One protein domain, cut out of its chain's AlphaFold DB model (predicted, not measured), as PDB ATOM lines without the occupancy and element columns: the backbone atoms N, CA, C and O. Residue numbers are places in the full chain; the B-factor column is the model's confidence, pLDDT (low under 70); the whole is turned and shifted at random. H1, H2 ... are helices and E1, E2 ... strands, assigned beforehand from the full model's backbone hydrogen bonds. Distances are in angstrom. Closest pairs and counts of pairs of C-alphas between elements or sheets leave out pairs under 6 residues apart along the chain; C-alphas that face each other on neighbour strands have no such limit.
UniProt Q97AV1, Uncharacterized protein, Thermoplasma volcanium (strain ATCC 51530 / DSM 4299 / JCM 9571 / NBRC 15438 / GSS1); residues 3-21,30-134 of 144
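What this domain is: This is residues 3 to 21 and 30 to 134 of the 144 residues of an uncharacterized protein of Thermoplasma volcanium (strain ATCC 51530 / DSM 4299 / JCM 9571 / NBRC 15438 / GSS1) (UniProt Q97AV1). Two lobes follow each other along the longest axis: a four-stranded sheet, E2 E1 E3 E4, and a lobe of three crossed helices, H1, H2 and H3, with the hairpin E5 and E6. H4 joins them, covering part of one face of the sheet and packing on H1, while E2 and E4 make the sheet's edges. The printed part has 124 residues, with four named helices and six named strands in the order E1 E2 E3 E4 H1 H2 H3 E5 E6 H4. The larger sheet is mixed, the E5 E6 sheet is antiparallel, and the class is mixed, helices and strands. The whole is compact, with a radius of gyration of the C-alphas of 15.7 A, yet elongated, spanning 55 by 33 by 21 A.

How they stand to each other: Begin at the inner strands E1, residues 3 to 6, and E3, residues 33 to 40, which are parallel, with N 4 and O 35 at 2.9 A. E2, residues 12 to 16, is antiparallel to E1 in a hairpin, with N 13 and O 5 at 3.0 A. E4, residues 44 to 51, forms a hairpin with E3, with N 48 and O 36 at 2.8 A. H4, residues 119 to 132, is on this sheet in two layers, a helix on one face, at a height over the sheet of 10.0 A and over E1 and E3. Walk outward to the hub H1, residues 55 to 69, which touches H4 at Ile 65 and Leu 125, C-alphas 6.9 A apart, at a steep tilt of 38 degrees, opposite ways. With residues 64 to 68 alone H1 touches H2, residues 77 to 83, about perpendicular at 79 degrees; their closest C-alphas, of Thr 67 and Arg 83, are 6.7 A apart. H2 touches H3, residues 88 to 100, at Ile 81 and Gly 91, whose C-alphas are 5.2 A apart. E5, residues 104 to 109, and E6, residues 112 to 117, form a hairpin, with N 107 and O 114 at 2.8 A. Every O i to N i+4 pair is within hydrogen-bond range in H1, H2 and H3, and 8 of 10 are in H4.

Where its parts are: Find C-alpha 3 at (28.442, -33.067, -10.952), where E1 begins. E3 runs 22.3 A and E4 22.7 A. From C-alpha 55 at (20.378, -26.754, -26.867) H1 runs 20.5 A; H3 runs 18.0 A. H4 runs 20.1 A to C-alpha 132 at (19.571, -24.719, -18.776).

The domain as a whole: Look for the two C-alphas farthest apart, those of Lys 21 and Gly 110, 58.0 A. Residues 22 to 29 are not printed; C-alphas 21 and 30 are 10.0 A apart across the cut. Of the links that are printed whole, H1 to H2 is short and the others are tight. Mean pLDDT of the printed part is 72.3, and residues 3 to 21, 30 to 55 and 129 to 134 are under 70.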
ATOM      1  N   ARG A   3      29.291 -32.035 -11.545       40.75
ATOM      2  CA  ARG A   3      28.442 -33.067 -10.952       40.75
ATOM      3  C   ARG A   3      27.408 -32.383 -10.071       40.75
ATOM      4  O   ARG A   3      27.761 -31.628  -9.167       40.75
ATOM      5  N   MET A   4      26.138 -32.627 -10.354       43.88
ATOM      6  CA  MET A   4      25.035 -32.171  -9.517       43.88
ATOM      7  C   MET A   4      24.433 -33.379  -8.818       43.88
ATOM      8  O   MET A   4      24.042 -34.341  -9.479       43.88
ATOM      9  N   VAL A   5      24.380 -33.330  -7.490       45.47
ATOM     10  CA  VAL A   5      23.739 -34.359  -6.673       45.47
ATOM     11  C   VAL A   5      22.526 -33.727  -6.005       45.47
ATOM     12  O   VAL A   5      22.666 -32.763  -5.255       45.47
ATOM     13  N   LEU A   6      21.338 -34.254  -6.302       44.50
ATOM     14  CA  LEU A   6      20.116 -33.895  -5.587       44.50
ATOM     15  C   LEU A   6      19.890 -34.915  -4.470       44.50
ATOM     16  O   LEU A   6      19.765 -36.109  -4.759       44.50
ATOM     17  N   GLN A   7      19.868 -34.455  -3.219       39.91
ATOM     18  CA  GLN A   7      19.581 -35.284  -2.042       39.91
ATOM     19  C   GLN A   7      18.168 -35.030  -1.503       39.91
ATOM     20  O   GLN A   7      17.555 -34.001  -1.789       39.91
ATOM     21  N   GLU A   8      17.662 -35.987  -0.717       37.44
ATOM     22  CA  GLU A   8      16.283 -36.096  -0.201       37.44
ATOM     23  C   GLU A   8      15.716 -34.851   0.512       37.44
ATOM     24  O   GLU A   8      14.510 -34.779   0.713       37.44
ATOM     25  N   ASN A   9      16.533 -33.844   0.827       35.03
ATOM     26  CA  ASN A   9      16.092 -32.580   1.427       35.03
ATOM     27  C   ASN A   9      15.754 -31.478   0.399       35.03
ATOM     28  O   ASN A   9      15.603 -30.322   0.779       35.03
ATOM     29  N   HIS A  10      15.708 -31.793  -0.904       42.00
ATOM     30  CA  HIS A  10      15.768 -30.808  -2.003       42.00
ATOM     31  C   HIS A  10      17.039 -29.943  -1.988       42.00
ATOM     32  O   HIS A  10      17.128 -28.933  -2.685       42.00
ATOM     33  N   GLU A  11      18.047 -30.350  -1.219       30.22
ATOM     34  CA  GLU A  11      19.323 -29.662  -1.166       30.22
ATOM     35  C   GLU A  11      20.147 -30.049  -2.391       30.22
ATOM     36  O   GLU A  11      20.466 -31.218  -2.642       30.22
ATOM     37  N   LEU A  12      20.449 -29.030  -3.190       38.44
ATOM     38  CA  LEU A  12      21.306 -29.144  -4.351       38.44
ATOM     39  C   LEU A  12      22.761 -29.075  -3.889       38.44
ATOM     40  O   LEU A  12      23.252 -28.004  -3.529       38.44
ATOM     41  N   VAL A  13      23.477 -30.194  -3.948       42.03
ATOM     42  CA  VAL A  13      24.918 -30.201  -3.694       42.03
ATOM     43  C   VAL A  13      25.636 -30.096  -5.037       42.03
ATOM     44  O   VAL A  13      25.659 -31.033  -5.841       42.03
ATOM     45  N   GLN A  14      26.188 -28.912  -5.311       40.78
ATOM     46  CA  GLN A  14      27.014 -28.665  -6.491       40.78
ATOM     47  C   GLN A  14      28.466 -29.050  -6.182       40.78
ATOM     48  O   GLN A  14      29.191 -28.302  -5.529       40.78
ATOM     49  N   GLU A  15      28.925 -30.191  -6.695       41.16
ATOM     50  CA  GLU A  15      30.341 -30.550  -6.632       41.16
ATOM     51  C   GLU A  15      31.065 -29.984  -7.861       41.16
ATOM     52  O   GLU A  15      30.967 -30.490  -8.986       41.16
ATOM     53  N   LYS A  16      31.819 -28.899  -7.653       38.19
ATOM     54  CA  LYS A  16      32.794 -28.422  -8.641       38.19
ATOM     55  C   LYS A  16      34.020 -29.331  -8.599       38.19
ATOM     56  O   LYS A  16      34.857 -29.206  -7.710       38.19
ATOM     57  N   TYR A  17      34.176 -30.196  -9.597       35.91
ATOM     58  CA  TYR A  17      35.448 -30.885  -9.802       35.91
ATOM     59  C   TYR A  17      36.500 -29.896 -10.323       35.91
ATOM     60  O   TYR A  17      36.332 -29.296 -11.390       35.91
ATOM     61  N   LYS A  18      37.617 -29.753  -9.593       31.02
ATOM     62  CA  LYS A  18      38.855 -29.188 -10.148       31.02
ATOM     63  C   LYS A  18      39.345 -30.142 -11.236       31.02
ATOM     64  O   LYS A  18      39.692 -31.282 -10.950       31.02
ATOM     65  N   VAL A  19      39.379 -29.670 -12.480       38.72
ATOM     66  CA  VAL A  19      40.067 -30.376 -13.563       38.72
ATOM     67  C   VAL A  19      41.562 -30.243 -13.291       38.72
ATOM     68  O   VAL A  19      42.158 -29.200 -13.555       38.72
ATOM     69  N   SER A  20      42.177 -31.273 -12.719       34.78
ATOM     70  CA  SER A  20      43.625 -31.423 -12.786       34.78
ATOM     71  C   SER A  20      43.980 -31.684 -14.247       34.78
ATOM     72  O   SER A  20      43.657 -32.748 -14.776       34.78
ATOM     73  N   LYS A  21      44.583 -30.692 -14.915       34.59
ATOM     74  CA  LYS A  21      45.182 -30.893 -16.239       34.59
ATOM     75  C   LYS A  21      46.206 -32.028 -16.110       34.59
ATOM     76  O   LYS A  21      47.080 -31.921 -15.246       34.59
ATOM     77  N   VAL A  30      38.360 -31.547 -23.959       44.06
ATOM     78  CA  VAL A  30      37.604 -31.862 -22.749       44.06
ATOM     79  C   VAL A  30      36.157 -31.485 -23.035       44.06
ATOM     80  O   VAL A  30      35.726 -30.370 -22.751       44.06
ATOM     81  N   ILE A  31      35.407 -32.414 -23.629       42.94
ATOM     82  CA  ILE A  31      33.987 -32.218 -23.921       42.94
ATOM     83  C   ILE A  31      33.268 -31.986 -22.585       42.94
ATOM     84  O   ILE A  31      33.285 -32.876 -21.723       42.94
ATOM     85  N   PRO A  32      32.632 -30.820 -22.373       44.09
ATOM     86  CA  PRO A  32      31.858 -30.592 -21.169       44.09
ATOM     87  C   PRO A  32      30.693 -31.587 -21.143       44.09
ATOM     88  O   PRO A  32      29.898 -31.688 -22.078       44.09
ATOM     89  N   PHE A  33      30.612 -32.349 -20.058       44.19
ATOM     90  CA  PHE A  33      29.470 -33.195 -19.751       44.19
ATOM     91  C   PHE A  33      28.856 -32.758 -18.427       44.19
ATOM     92  O   PHE A  33      29.553 -32.277 -17.524       44.19
ATOM     93  N   VAL A  34      27.540 -32.926 -18.345       49.81
ATOM     94  CA  VAL A  34      26.764 -32.748 -17.122       49.81
ATOM     95  C   VAL A  34      26.439 -34.145 -16.614       49.81
ATOM     96  O   VAL A  34      25.791 -34.922 -17.320       49.81
ATOM     97  N   ASP A  35      26.926 -34.454 -15.412       52.66
ATOM     98  CA  ASP A  35      26.508 -35.630 -14.651       52.66
ATOM     99  C   ASP A  35      25.512 -35.151 -13.582       52.66
ATOM    100  O   ASP A  35      25.887 -34.466 -12.627       52.66
ATOM    101  N   LEU A  36      24.233 -35.483 -13.758       56.56
ATOM    102  CA  LEU A  36      23.186 -35.262 -12.761       56.56
ATOM    103  C   LEU A  36      22.844 -36.601 -12.107       56.56
ATOM    104  O   LEU A  36      22.371 -37.527 -12.766       56.56
ATOM    105  N   THR A  37      23.065 -36.692 -10.801       53.50
ATOM    106  CA  THR A  37      22.638 -37.824  -9.979       53.50
ATOM    107  C   THR A  37      21.464 -37.377  -9.118       53.50
ATOM    108  O   THR A  37      21.604 -36.481  -8.285       53.50
ATOM    109  N   ILE A  38      20.312 -38.017  -9.299       52.72
ATOM    110  CA  ILE A  38      19.142 -37.826  -8.436       52.72
ATOM    111  C   ILE A  38      19.039 -39.030  -7.508       52.72
ATOM    112  O   ILE A  38      18.936 -40.169  -7.974       52.72
ATOM    113  N   LEU A  39      19.081 -38.776  -6.203       52.84
ATOM    114  CA  LEU A  39      18.909 -39.788  -5.167       52.84
ATOM    115  C   LEU A  39      17.464 -39.738  -4.666       52.84
ATOM    116  O   LEU A  39      17.032 -38.726  -4.122       52.84
ATOM    117  N   MET A  40      16.720 -40.827  -4.868       42.66
ATOM    118  CA  MET A  40      15.336 -40.970  -4.406       42.66
ATOM    119  C   MET A  40      15.274 -41.897  -3.183       42.66
ATOM    120  O   MET A  40      16.111 -42.793  -3.018       42.66
ATOM    121  N   LYS A  41      14.232 -41.737  -2.357       39.03
ATOM    122  CA  LYS A  41      13.959 -42.616  -1.210       39.03
ATOM    123  C   LYS A  41      13.856 -44.080  -1.652       39.03
ATOM    124  O   LYS A  41      13.273 -44.368  -2.699       39.03
ATOM    125  N   HIS A  42      14.372 -45.003  -0.832       43.34
ATOM    126  CA  HIS A  42      14.484 -46.461  -1.075       43.34
ATOM    127  C   HIS A  42      15.656 -46.920  -1.968       43.34
ATOM    128  O   HIS A  42      15.600 -47.997  -2.559       43.34
ATOM    129  N   GLY A  43      16.734 -46.135  -2.061       42.66
ATOM    130  CA  GLY A  43      17.981 -46.569  -2.711       42.66
ATOM    131  C   GLY A  43      17.937 -46.575  -4.242       42.66
ATOM    132  O   GLY A  43      18.829 -47.131  -4.879       42.66
ATOM    133  N   ARG A  44      16.921 -45.953  -4.852       41.84
ATOM    134  CA  ARG A  44      16.867 -45.755  -6.306       41.84
ATOM    135  C   ARG A  44      17.666 -44.506  -6.672       41.84
ATOM    136  O   ARG A  44      17.327 -43.402  -6.257       41.84
ATOM    137  N   SER A  45      18.721 -44.684  -7.462       46.97
ATOM    138  CA  SER A  45      19.519 -43.590  -8.022       46.97
ATOM    139  C   SER A  45      19.315 -43.496  -9.530       46.97
ATOM    140  O   SER A  45      19.485 -44.499 -10.226       46.97
ATOM    141  N   TYR A  46      19.041 -42.299 -10.040       50.28
ATOM    142  CA  TYR A  46      19.020 -42.030 -11.478       50.28
ATOM    143  C   TYR A  46      20.267 -41.239 -11.858       50.28
ATOM    144  O   TYR A  46      20.508 -40.155 -11.327       50.28
ATOM    145  N   ASN A  47      21.067 -41.796 -12.769       47.16
ATOM    146  CA  ASN A  47      22.262 -41.146 -13.295       47.16
ATOM    147  C   ASN A  47      21.987 -40.657 -14.713       47.16
ATOM    148  O   ASN A  47      21.879 -41.449 -15.647       47.16
ATOM    149  N   PHE A  48      21.918 -39.343 -14.870       50.34
ATOM    150  CA  PHE A  48      21.857 -38.688 -16.163       50.34
ATOM    151  C   PHE A  48      23.261 -38.221 -16.521       50.34
ATOM    152  O   PHE A  48      23.761 -37.242 -15.974       50.34
ATOM    153  N   ARG A  49      23.898 -38.935 -17.449       46.31
ATOM    154  CA  ARG A  49      25.165 -38.528 -18.056       46.31
ATOM    155  C   ARG A  49      24.886 -38.073 -19.476       46.31
ATOM    156  O   ARG A  49      24.575 -38.900 -20.330       46.31
ATOM    157  N   SER A  50      25.019 -36.778 -19.739       46.22
ATOM    158  CA  SER A  50      24.886 -36.255 -21.100       46.22
ATOM    159  C   SER A  50      26.204 -35.656 -21.577       46.22
ATOM    160  O   SER A  50      26.711 -34.689 -21.003       46.22
ATOM    161  N   ARG A  51      26.767 -36.254 -22.634       46.88
ATOM    162  CA  ARG A  51      27.847 -35.653 -23.429       46.88
ATOM    163  C   ARG A  51      27.195 -34.669 -24.397       46.88
ATOM    164  O   ARG A  51      26.298 -35.083 -25.125       46.88
ATOM    165  N   SER A  52      27.620 -33.404 -24.357       50.84
ATOM    166  CA  SER A  52      27.140 -32.318 -25.228       50.84
ATOM    167  C   SER A  52      25.621 -32.325 -25.456       50.84
ATOM    168  O   SER A  52      25.110 -32.622 -26.540       50.84
ATOM    169  N   LEU A  53      24.866 -31.982 -24.408       55.66
ATOM    170  CA  LEU A  53      23.434 -31.737 -24.544       55.66
ATOM    171  C   LEU A  53      23.226 -30.534 -25.476       55.66
ATOM    172  O   LEU A  53      23.372 -29.388 -25.061       55.66
ATOM    173  N   LYS A  54      22.928 -30.798 -26.753       64.50
ATOM    174  CA  LYS A  54      22.619 -29.743 -27.724       64.50
ATOM    175  C   LYS A  54      21.382 -28.979 -27.267       64.50
ATOM    176  O   LYS A  54      20.382 -29.603 -26.900       64.50
ATOM    177  N   ARG A  55      21.442 -27.648 -27.336       66.19
ATOM    178  CA  ARG A  55      20.378 -26.754 -26.867       66.19
ATOM    179  C   ARG A  55      19.022 -27.087 -27.473       66.19
ATOM    180  O   ARG A  55      18.053 -27.170 -26.730       66.19
ATOM    181  N   ASP A  56      18.981 -27.399 -28.764       72.06
ATOM    182  CA  ASP A  56      17.742 -27.765 -29.457       72.06
ATOM    183  C   ASP A  56      17.090 -29.008 -28.852       72.06
ATOM    184  O   ASP A  56      15.892 -29.023 -28.594       72.06
ATOM    185  N   LYS A  57      17.881 -30.042 -28.542       76.06
ATOM    186  CA  LYS A  57      17.355 -31.282 -27.951       76.06
ATOM    187  C   LYS A  57      16.825 -31.054 -26.540       76.06
ATOM    188  O   LYS A  57      15.818 -31.648 -26.165       76.06
ATOM    189  N   PHE A  58      17.506 -30.215 -25.759       79.19
ATOM    190  CA  PHE A  58      17.017 -29.833 -24.439       79.19
ATOM    191  C   PHE A  58      15.749 -28.989 -24.533       79.19
ATOM    192  O   PHE A  58      14.816 -29.244 -23.785       79.19
ATOM    193  N   ALA A  59      15.692 -28.030 -25.460       82.00
ATOM    194  CA  ALA A  59      14.528 -27.181 -25.668       82.00
ATOM    195  C   ALA A  59      13.298 -28.002 -26.075       82.00
ATOM    196  O   ALA A  59      12.240 -27.831 -25.477       82.00
ATOM    197  N   GLU A  60      13.443 -28.945 -27.012       87.50
ATOM    198  CA  GLU A  60      12.357 -29.843 -27.427       87.50
ATOM    199  C   GLU A  60      11.846 -30.698 -26.257       87.50
ATOM    200  O   GLU A  60      10.642 -30.814 -26.035       87.50
ATOM    201  N   TRP A  61      12.756 -31.281 -25.475       88.31
ATOM    202  CA  TRP A  61      12.396 -32.076 -24.302       88.31
ATOM    203  C   TRP A  61      11.745 -31.229 -23.196       88.31
ATOM    204  O   TRP A  61      10.723 -31.622 -22.630       88.31
ATOM    205  N   TYR A  62      12.290 -30.042 -22.925       88.44
ATOM    206  CA  TYR A  62      11.755 -29.098 -21.946       88.44
ATOM    207  C   TYR A  62      10.348 -28.643 -22.344       88.44
ATOM    208  O   TYR A  62       9.446 -28.609 -21.510       88.44
ATOM    209  N   GLN A  63      10.128 -28.380 -23.634       90.56
ATOM    210  CA  GLN A  63       8.823 -28.017 -24.177       90.56
ATOM    211  C   GLN A  63       7.779 -29.120 -23.976       90.56
ATOM    212  O   GLN A  63       6.634 -28.807 -23.642       90.56
ATOM    213  N   VAL A  64       8.159 -30.397 -24.110       93.00
ATOM    214  CA  VAL A  64       7.265 -31.530 -23.809       93.00
ATOM    215  C   VAL A  64       6.871 -31.538 -22.337       93.00
ATOM    216  O   VAL A  64       5.682 -31.590 -22.024       93.00
ATOM    217  N   ILE A  65       7.840 -31.434 -21.427       91.12
ATOM    218  CA  ILE A  65       7.557 -31.454 -19.986       91.12
ATOM    219  C   ILE A  65       6.687 -30.265 -19.575       91.12
ATOM    220  O   ILE A  65       5.695 -30.458 -18.878       91.12
ATOM    221  N   VAL A  66       6.995 -29.051 -20.036       90.62
ATOM    222  CA  VAL A  66       6.190 -27.856 -19.730       90.62
ATOM    223  C   VAL A  66       4.770 -27.987 -20.282       90.62
ATOM    224  O   VAL A  66       3.807 -27.669 -19.584       90.62
ATOM    225  N   THR A  67       4.619 -28.508 -21.504       93.06
ATOM    226  CA  THR A  67       3.301 -28.803 -22.091       93.06
ATOM    227  C   THR A  67       2.492 -29.729 -21.193       93.06
ATOM    228  O   THR A  67       1.308 -29.486 -20.966       93.06
ATOM    229  N   MET A  68       3.124 -30.777 -20.668       93.94
ATOM    230  CA  MET A  68       2.462 -31.726 -19.780       93.94
ATOM    231  C   MET A  68       2.169 -31.130 -18.402       93.94
ATOM    232  O   MET A  68       1.085 -31.362 -17.883       93.94
ATOM    233  N   LYS A  69       3.069 -30.315 -17.834       91.31
ATOM    234  CA  LYS A  69       2.870 -29.683 -16.520       91.31
ATOM    235  C   LYS A  69       1.711 -28.692 -16.507       91.31
ATOM    236  O   LYS A  69       0.991 -28.596 -15.520       91.31
ATOM    237  N   ASN A  70       1.524 -27.971 -17.607       90.12
ATOM    238  CA  ASN A  70       0.461 -26.976 -17.739       90.12
ATOM    239  C   ASN A  70      -0.922 -27.595 -17.994       90.12
ATOM    240  O   ASN A  70      -1.907 -26.864 -18.103       90.12
ATOM    241  N   ILE A  71      -1.009 -28.919 -18.139       89.00
ATOM    242  CA  ILE A  71      -2.253 -29.616 -18.444       89.00
ATOM    243  C   ILE A  71      -2.571 -30.573 -17.306       89.00
ATOM    244  O   ILE A  71      -1.945 -31.616 -17.148       89.00
ATOM    245  N   ASP A  72      -3.621 -30.243 -16.562       84.31
ATOM    246  CA  ASP A  72      -4.093 -31.013 -15.410       84.31
ATOM    247  C   ASP A  72      -4.936 -32.237 -15.825       84.31
ATOM    248  O   ASP A  72      -6.035 -32.485 -15.333       84.31
ATOM    249  N   LYS A  73      -4.473 -32.967 -16.848       92.69
ATOM    250  CA  LYS A  73      -5.068 -34.238 -17.269       92.69
ATOM    251  C   LYS A  73      -4.083 -35.107 -18.058       92.69
ATOM    252  O   LYS A  73      -3.278 -34.577 -18.827       92.69
ATOM    253  N   PRO A  74      -4.206 -36.443 -17.973       95.50
ATOM    254  CA  PRO A  74      -3.443 -37.355 -18.817       95.50
ATOM    255  C   PRO A  74      -3.737 -37.153 -20.309       95.50
ATOM    256  O   PRO A  74      -4.889 -36.967 -20.712       95.50
ATOM    257  N   MET A  75      -2.703 -37.245 -21.145       96.56
ATOM    258  CA  MET A  75      -2.796 -37.006 -22.591       96.56
ATOM    259  C   MET A  75      -2.280 -38.183 -23.409       96.56
ATOM    260  O   MET A  75      -1.419 -38.942 -22.977       96.56
ATOM    261  N   THR A  76      -2.779 -38.324 -24.635       96.88
ATOM    262  CA  THR A  76      -2.221 -39.303 -25.580       96.88
ATOM    263  C   THR A  76      -0.880 -38.826 -26.142       96.88
ATOM    264  O   THR A  76      -0.622 -37.625 -26.203       96.88
ATOM    265  N   LYS A  77      -0.050 -39.754 -26.639       95.62
ATOM    266  CA  LYS A  77       1.234 -39.425 -27.289       95.62
ATOM    267  C   LYS A  77       1.063 -38.356 -28.377       95.62
ATOM    268  O   LYS A  77       1.753 -37.345 -28.367       95.62
ATOM    269  N   THR A  78       0.104 -38.554 -29.282       96.44
ATOM    270  CA  THR A  78      -0.183 -37.615 -30.377       96.44
ATOM    271  C   THR A  78      -0.593 -36.236 -29.867       96.44
ATOM    272  O   THR A  78      -0.162 -35.226 -30.414       96.44
ATOM    273  N   GLU A  79      -1.397 -36.176 -28.803       96.88
ATOM    274  CA  GLU A  79      -1.804 -34.904 -28.202       96.88
ATOM    275  C   GLU A  79      -0.610 -34.150 -27.606       96.88
ATOM    276  O   GLU A  79      -0.473 -32.953 -27.852       96.88
ATOM    277  N   ILE A  80       0.287 -34.849 -26.903       97.00
ATOM    278  CA  ILE A  80       1.512 -34.263 -26.337       97.00
ATOM    279  C   ILE A  80       2.392 -33.689 -27.451       97.00
ATOM    280  O   ILE A  80       2.811 -32.537 -27.363       97.00
ATOM    281  N   ILE A  81       2.632 -34.459 -28.518       96.44
ATOM    282  CA  ILE A  81       3.461 -34.042 -29.661       96.44
ATOM    283  C   ILE A  81       2.892 -32.782 -30.318       96.44
ATOM    284  O   ILE A  81       3.621 -31.813 -30.526       96.44
ATOM    285  N   ASN A  82       1.589 -32.787 -30.610       96.31
ATOM    286  CA  ASN A  82       0.931 -31.679 -31.297       96.31
ATOM    287  C   ASN A  82       0.938 -30.406 -30.446       96.31
ATOM    288  O   ASN A  82       1.241 -29.330 -30.950       96.31
ATOM    289  N   ARG A  83       0.639 -30.520 -29.148       95.50
ATOM    290  CA  ARG A  83       0.650 -29.372 -28.230       95.50
ATOM    291  C   ARG A  83       2.059 -28.839 -27.977       95.50
ATOM    292  O   ARG A  83       2.222 -27.637 -27.801       95.50
ATOM    293  N   SER A  84       3.061 -29.714 -28.022       93.94
ATOM    294  CA  SER A  84       4.473 -29.336 -27.916       93.94
ATOM    295  C   SER A  84       5.042 -28.797 -29.234       93.94
ATOM    296  O   SER A  84       6.227 -28.500 -29.287       93.94
ATOM    297  N   MET A  85       4.238 -28.680 -30.299       93.06
ATOM    298  CA  MET A  85       4.655 -28.174 -31.616       93.06
ATOM    299  C   MET A  85       5.889 -28.892 -32.187       93.06
ATOM    300  O   MET A  85       6.719 -28.289 -32.868       93.06
ATOM    301  N   LEU A  86       6.016 -30.192 -31.915       91.31
ATOM    302  CA  LEU A  86       7.152 -30.991 -32.362       91.31
ATOM    303  C   LEU A  86       6.836 -31.757 -33.643       91.31
ATOM    304  O   LEU A  86       5.723 -32.234 -33.866       91.31
ATOM    305  N   ASN A  87       7.872 -31.981 -34.455       93.06
ATOM    306  CA  ASN A  87       7.796 -32.991 -35.503       93.06
ATOM    307  C   ASN A  87       7.509 -34.368 -34.881       93.06
ATOM    308  O   ASN A  87       8.163 -34.757 -33.910       93.06
ATOM    309  N   PHE A  88       6.599 -35.133 -35.491       92.06
ATOM    310  CA  PHE A  88       6.134 -36.408 -34.944       92.06
ATOM    311  C   PHE A  88       7.264 -37.391 -34.626       92.06
ATOM    312  O   PHE A  88       7.291 -37.957 -33.539       92.06
ATOM    313  N   ARG A  89       8.252 -37.539 -35.520       91.31
ATOM    314  CA  ARG A  89       9.386 -38.452 -35.310       91.31
ATOM    315  C   ARG A  89      10.220 -38.053 -34.093       91.31
ATOM    316  O   ARG A  89      10.660 -38.915 -33.338       91.31
ATOM    317  N   ARG A  90      10.464 -36.751 -33.908       88.25
ATOM    318  CA  ARG A  90      11.235 -36.238 -32.762       88.25
ATOM    319  C   ARG A  90      10.436 -36.353 -31.470       88.25
ATOM    320  O   ARG A  90      10.943 -36.907 -30.500       88.25
ATOM    321  N   GLY A  91       9.184 -35.901 -31.486       91.69
ATOM    322  CA  GLY A  91       8.292 -35.968 -30.334       91.69
ATOM    323  C   GLY A  91       8.050 -37.402 -29.862       91.69
ATOM    324  O   GLY A  91       8.102 -37.669 -28.665       91.69
ATOM    325  N   GLU A  92       7.883 -38.353 -30.783       93.06
ATOM    326  CA  GLU A  92       7.753 -39.767 -30.432       93.06
ATOM    327  C   GLU A  92       9.016 -40.316 -29.762       93.06
ATOM    328  O   GLU A  92       8.912 -40.972 -28.725       93.06
ATOM    329  N   ASN A  93      10.201 -40.018 -30.300       90.38
ATOM    330  CA  ASN A  93      11.460 -40.430 -29.681       90.38
ATOM    331  C   ASN A  93      11.608 -39.862 -28.263       90.38
ATOM    332  O   ASN A  93      12.002 -40.589 -27.356       90.38
ATOM    333  N   ILE A  94      11.266 -38.586 -28.064       90.31
ATOM    334  CA  ILE A  94      11.323 -37.932 -26.751       90.31
ATOM    335  C   ILE A  94      10.372 -38.620 -25.770       90.31
ATOM    336  O   ILE A  94      10.809 -39.028 -24.696       90.31
ATOM    337  N   ILE A  95       9.106 -38.816 -26.146       93.19
ATOM    338  CA  ILE A  95       8.106 -39.437 -25.267       93.19
ATOM    339  C   ILE A  95       8.491 -40.881 -24.930       93.19
ATOM    340  O   ILE A  95       8.404 -41.266 -23.769       93.19
ATOM    341  N   ASN A  96       8.982 -41.661 -25.897       89.75
ATOM    342  CA  ASN A  96       9.454 -43.026 -25.644       89.75
ATOM    343  C   ASN A  96      10.633 -43.041 -24.657       89.75
ATOM    344  O   ASN A  96      10.679 -43.876 -23.757       89.75
ATOM    345  N   CYS A  97      11.584 -42.112 -24.794       84.56
ATOM    346  CA  CYS A  97      12.681 -41.970 -23.835       84.56
ATOM    347  C   CYS A  97      12.168 -41.599 -22.438       84.56
ATOM    348  O   CYS A  97      12.639 -42.155 -21.449       84.56
ATOM    349  N   MET A  98      11.198 -40.690 -22.345       88.31
ATOM    350  CA  MET A  98      10.603 -40.281 -21.071       88.31
ATOM    351  C   MET A  98       9.808 -41.418 -20.403       88.31
ATOM    352  O   MET A  98       9.937 -41.612 -19.196       88.31
ATOM    353  N   GLU A  99       9.058 -42.216 -21.171       89.69
ATOM    354  CA  GLU A  99       8.375 -43.430 -20.685       89.69
ATOM    355  C   GLU A  99       9.402 -44.446 -20.154       89.69
ATOM    356  O   GLU A  99       9.315 -44.877 -19.007       89.69
ATOM    357  N   ASN A 100      10.443 -44.755 -20.936       84.31
ATOM    358  CA  ASN A 100      11.475 -45.733 -20.562       84.31
ATOM    359  C   ASN A 100      12.328 -45.312 -19.355       84.31
ATOM    360  O   ASN A 100      12.927 -46.160 -18.695       84.31
ATOM    361  N   THR A 101      12.419 -44.011 -19.079       78.00
ATOM    362  CA  THR A 101      13.179 -43.464 -17.941       78.00
ATOM    363  C   THR A 101      12.323 -43.267 -16.690       78.00
ATOM    364  O   THR A 101      12.865 -42.923 -15.642       78.00
ATOM    365  N   GLY A 102      11.011 -43.513 -16.770       83.62
ATOM    366  CA  GLY A 102      10.085 -43.330 -15.651       83.62
ATOM    367  C   GLY A 102       9.735 -41.868 -15.365       83.62
ATOM    368  O   GLY A 102       9.260 -41.555 -14.276       83.62
ATOM    369  N   LEU A 103       9.967 -40.960 -16.321       86.62
ATOM    370  CA  LEU A 103       9.537 -39.558 -16.224       86.62
ATOM    371  C   LEU A 103       8.030 -39.392 -16.465       86.62
ATOM    372  O   LEU A 103       7.475 -38.338 -16.156       86.62
ATOM    373  N   LEU A 104       7.388 -40.414 -17.033       93.19
ATOM    374  CA  LEU A 104       5.959 -40.447 -17.308       93.19
ATOM    375  C   LEU A 104       5.298 -41.599 -16.560       93.19
ATOM    376  O   LEU A 104       5.799 -42.723 -16.590       93.19
ATOM    377  N   ASP A 105       4.135 -41.320 -15.986       94.06
ATOM    378  CA  ASP A 105       3.188 -42.345 -15.569       94.06
ATOM    379  C   ASP A 105       2.268 -42.687 -16.740       94.06
ATOM    380  O   ASP A 105       1.766 -41.802 -17.439       94.06
ATOM    381  N   THR A 106       2.034 -43.982 -16.949       95.62
ATOM    382  CA  THR A 106       1.224 -44.486 -18.064       95.62
ATOM    383  C   THR A 106      -0.058 -45.121 -17.541       95.62
ATOM    384  O   THR A 106      -0.023 -46.102 -16.803       95.62
ATOM    385  N   ASN A 107      -1.202 -44.610 -17.994       94.12
ATOM    386  CA  ASN A 107      -2.521 -45.177 -17.737       94.12
ATOM    387  C   ASN A 107      -3.117 -45.750 -19.033       94.12
ATOM    388  O   ASN A 107      -3.077 -45.112 -20.089       94.12
ATOM    389  N   ILE A 108      -3.665 -46.963 -18.972       95.62
ATOM    390  CA  ILE A 108      -4.246 -47.658 -20.123       95.62
ATOM    391  C   ILE A 108      -5.764 -47.673 -19.972       95.62
ATOM    392  O   ILE A 108      -6.305 -48.309 -19.072       95.62
ATOM    393  N   VAL A 109      -6.456 -47.017 -20.904       94.62
ATOM    394  CA  VAL A 109      -7.921 -47.008 -20.969       94.62
ATOM    395  C   VAL A 109      -8.346 -47.632 -22.295       94.62
ATOM    396  O   VAL A 109      -8.171 -47.060 -23.378       94.62
ATOM    397  N   GLY A 110      -8.871 -48.855 -22.220       93.88
ATOM    398  CA  GLY A 110      -9.183 -49.663 -23.398       93.88
ATOM    399  C   GLY A 110      -7.926 -49.967 -24.218       93.88
ATOM    400  O   GLY A 110      -7.000 -50.605 -23.732       93.88
ATOM    401  N   LYS A 111      -7.888 -49.503 -25.475       93.81
ATOM    402  CA  LYS A 111      -6.733 -49.669 -26.384       93.81
ATOM    403  C   LYS A 111      -5.793 -48.457 -26.414       93.81
ATOM    404  O   LYS A 111      -4.862 -48.433 -27.217       93.81
ATOM    405  N   ARG A 112      -6.061 -47.419 -25.617       94.62
ATOM    406  CA  ARG A 112      -5.317 -46.153 -25.653       94.62
ATOM    407  C   ARG A 112      -4.441 -46.006 -24.413       94.62
ATOM    408  O   ARG A 112      -4.891 -46.265 -23.300       94.62
ATOM    409  N   LYS A 113      -3.204 -45.554 -24.631       96.00
ATOM    410  CA  LYS A 113      -2.280 -45.121 -23.579       96.00
ATOM    411  C   LYS A 113      -2.407 -43.616 -23.356       96.00
ATOM    412  O   LYS A 113      -2.402 -42.847 -24.323       96.00
ATOM    413  N   TYR A 114      -2.469 -43.232 -22.093       97.44
ATOM    414  CA  TYR A 114      -2.460 -41.859 -21.616       97.44
ATOM    415  C   TYR A 114      -1.262 -41.661 -20.696       97.44
ATOM    416  O   TYR A 114      -0.941 -42.550 -19.914       97.44
ATOM    417  N   TYR A 115      -0.627 -40.501 -20.797       97.31
ATOM    418  CA  TYR A 115       0.585 -40.166 -20.066       97.31
ATOM    419  C   TYR A 115       0.355 -38.927 -19.205       97.31
ATOM    420  O   TYR A 115      -0.237 -37.947 -19.670       97.31
ATOM    421  N   SER A 116       0.862 -38.967 -17.980       95.31
ATOM    422  CA  SER A 116       1.028 -37.825 -17.075       95.31
ATOM    423  C   SER A 116       2.488 -37.738 -16.632       95.31
ATOM    424  O   SER A 116       3.229 -38.712 -16.762       95.31
ATOM    425  N   LEU A 117       2.931 -36.574 -16.149       93.06
ATOM    426  CA  LEU A 117       4.249 -36.479 -15.515       93.06
ATOM    427  C   LEU A 117       4.244 -37.287 -14.218       93.06
ATOM    428  O   LEU A 117       3.293 -37.188 -13.445       93.06
ATOM    429  N   SER A 118       5.303 -38.063 -13.999       90.31
ATOM    430  CA  SER A 118       5.547 -38.705 -12.709       90.31
ATOM    431  C   SER A 118       6.154 -37.710 -11.715       90.31
ATOM    432  O   SER A 118       6.616 -36.632 -12.100       90.31
ATOM    433  N   GLU A 119       6.254 -38.096 -10.440       85.81
ATOM    434  CA  GLU A 119       6.990 -37.319  -9.428       85.81
ATOM    435  C   GLU A 119       8.438 -37.025  -9.861       85.81
ATOM    436  O   GLU A 119       8.962 -35.934  -9.631       85.81
ATOM    437  N   LEU A 120       9.086 -37.982 -10.542       81.38
ATOM    438  CA  LEU A 120      10.428 -37.792 -11.093       81.38
ATOM    439  C   LEU A 120      10.421 -36.781 -12.245       81.38
ATOM    440  O   LEU A 120      11.333 -35.962 -12.331       81.38
ATOM    441  N   GLY A 121       9.404 -36.820 -13.112       86.00
ATOM    442  CA  GLY A 121       9.205 -35.839 -14.180       86.00
ATOM    443  C   GLY A 121       9.053 -34.413 -13.646       86.00
ATOM    444  O   GLY A 121       9.701 -33.495 -14.150       86.00
ATOM    445  N   ASP A 122       8.275 -34.243 -12.577       84.50
ATOM    446  CA  ASP A 122       8.094 -32.965 -11.883       84.50
ATOM    447  C   ASP A 122       9.389 -32.460 -11.230       84.50
ATOM    448  O   ASP A 122       9.753 -31.289 -11.367       84.50
ATOM    449  N   LEU A 123      10.133 -33.343 -10.560       81.75
ATOM    450  CA  LEU A 123      11.425 -32.995  -9.969       81.75
ATOM    451  C   LEU A 123      12.424 -32.542 -11.037       81.75
ATOM    452  O   LEU A 123      13.121 -31.540 -10.882       81.75
ATOM    453  N   ILE A 124      12.475 -33.276 -12.142       79.75
ATOM    454  CA  ILE A 124      13.354 -32.998 -13.267       79.75
ATOM    455  C   ILE A 124      13.013 -31.659 -13.934       79.75
ATOM    456  O   ILE A 124      13.936 -30.940 -14.314       79.75
ATOM    457  N   LEU A 125      11.734 -31.276 -14.012       83.00
ATOM    458  CA  LEU A 125      11.334 -29.943 -14.472       83.00
ATOM    459  C   LEU A 125      11.926 -28.837 -13.587       83.00
ATOM    460  O   LEU A 125      12.489 -27.874 -14.104       83.00
ATOM    461  N   ASN A 126      11.862 -28.994 -12.264       79.06
ATOM    462  CA  ASN A 126      12.420 -28.013 -11.328       79.06
ATOM    463  C   ASN A 126      13.945 -27.880 -11.478       79.06
ATOM    464  O   ASN A 126      14.498 -26.783 -11.381       79.06
ATOM    465  N   VAL A 127      14.633 -28.986 -11.770       75.31
ATOM    466  CA  VAL A 127      16.084 -28.999 -12.007       75.31
ATOM    467  C   VAL A 127      16.438 -28.488 -13.411       75.31
ATOM    468  O   VAL A 127      17.537 -27.970 -13.614       75.31
ATOM    469  N   ALA A 128      15.520 -28.559 -14.381       76.00
ATOM    470  CA  ALA A 128      15.762 -28.135 -15.757       76.00
ATOM    471  C   ALA A 128      16.161 -26.655 -15.858       76.00
ATOM    472  O   ALA A 128      17.067 -26.331 -16.620       76.00
ATOM    473  N   CYS A 129      15.580 -25.770 -15.040       66.56
ATOM    474  CA  CYS A 129      15.984 -24.359 -14.971       66.56
ATOM    475  C   CYS A 129      17.465 -24.187 -14.595       66.56
ATOM    476  O   CYS A 129      18.141 -23.291 -15.095       66.56
ATOM    477  N   ILE A 130      17.986 -25.077 -13.748       66.56
ATOM    478  CA  ILE A 130      19.391 -25.074 -13.339       66.56
ATOM    479  C   ILE A 130      20.252 -25.640 -14.470       66.56
ATOM    480  O   ILE A 130      21.242 -25.018 -14.851       66.56
ATOM    481  N   ILE A 131      19.847 -26.770 -15.065       68.12
ATOM    482  CA  ILE A 131      20.552 -27.400 -16.197       68.12
ATOM    483  C   ILE A 131      20.672 -26.430 -17.374       68.12
ATOM    484  O   ILE A 131      21.740 -26.349 -17.979       68.12
ATOM    485  N   ALA A 132      19.616 -25.668 -17.668       66.62
ATOM    486  CA  ALA A 132      19.571 -24.719 -18.776       66.62
ATOM    487  C   ALA A 132      20.735 -23.717 -18.747       66.62
ATOM    488  O   ALA A 132      21.267 -23.378 -19.801       66.62
ATOM    489  N   SER A 133      21.180 -23.295 -17.556       65.44
ATOM    490  CA  SER A 133      22.301 -22.357 -17.397       65.44
ATOM    491  C   SER A 133      23.667 -22.931 -17.798       65.44
ATOM    492  O   SER A 133      24.613 -22.180 -18.019       65.44
ATOM    493  N   PHE A 134      23.774 -24.258 -17.918       62.88
ATOM    494  CA  PHE A 134      25.008 -24.965 -18.268       62.88
ATOM    495  C   PHE A 134      25.029 -25.476 -19.709       62.88
ATOM    496  O   PHE A 134      26.001 -26.114 -20.118       62.88
TER     497      PHE A 134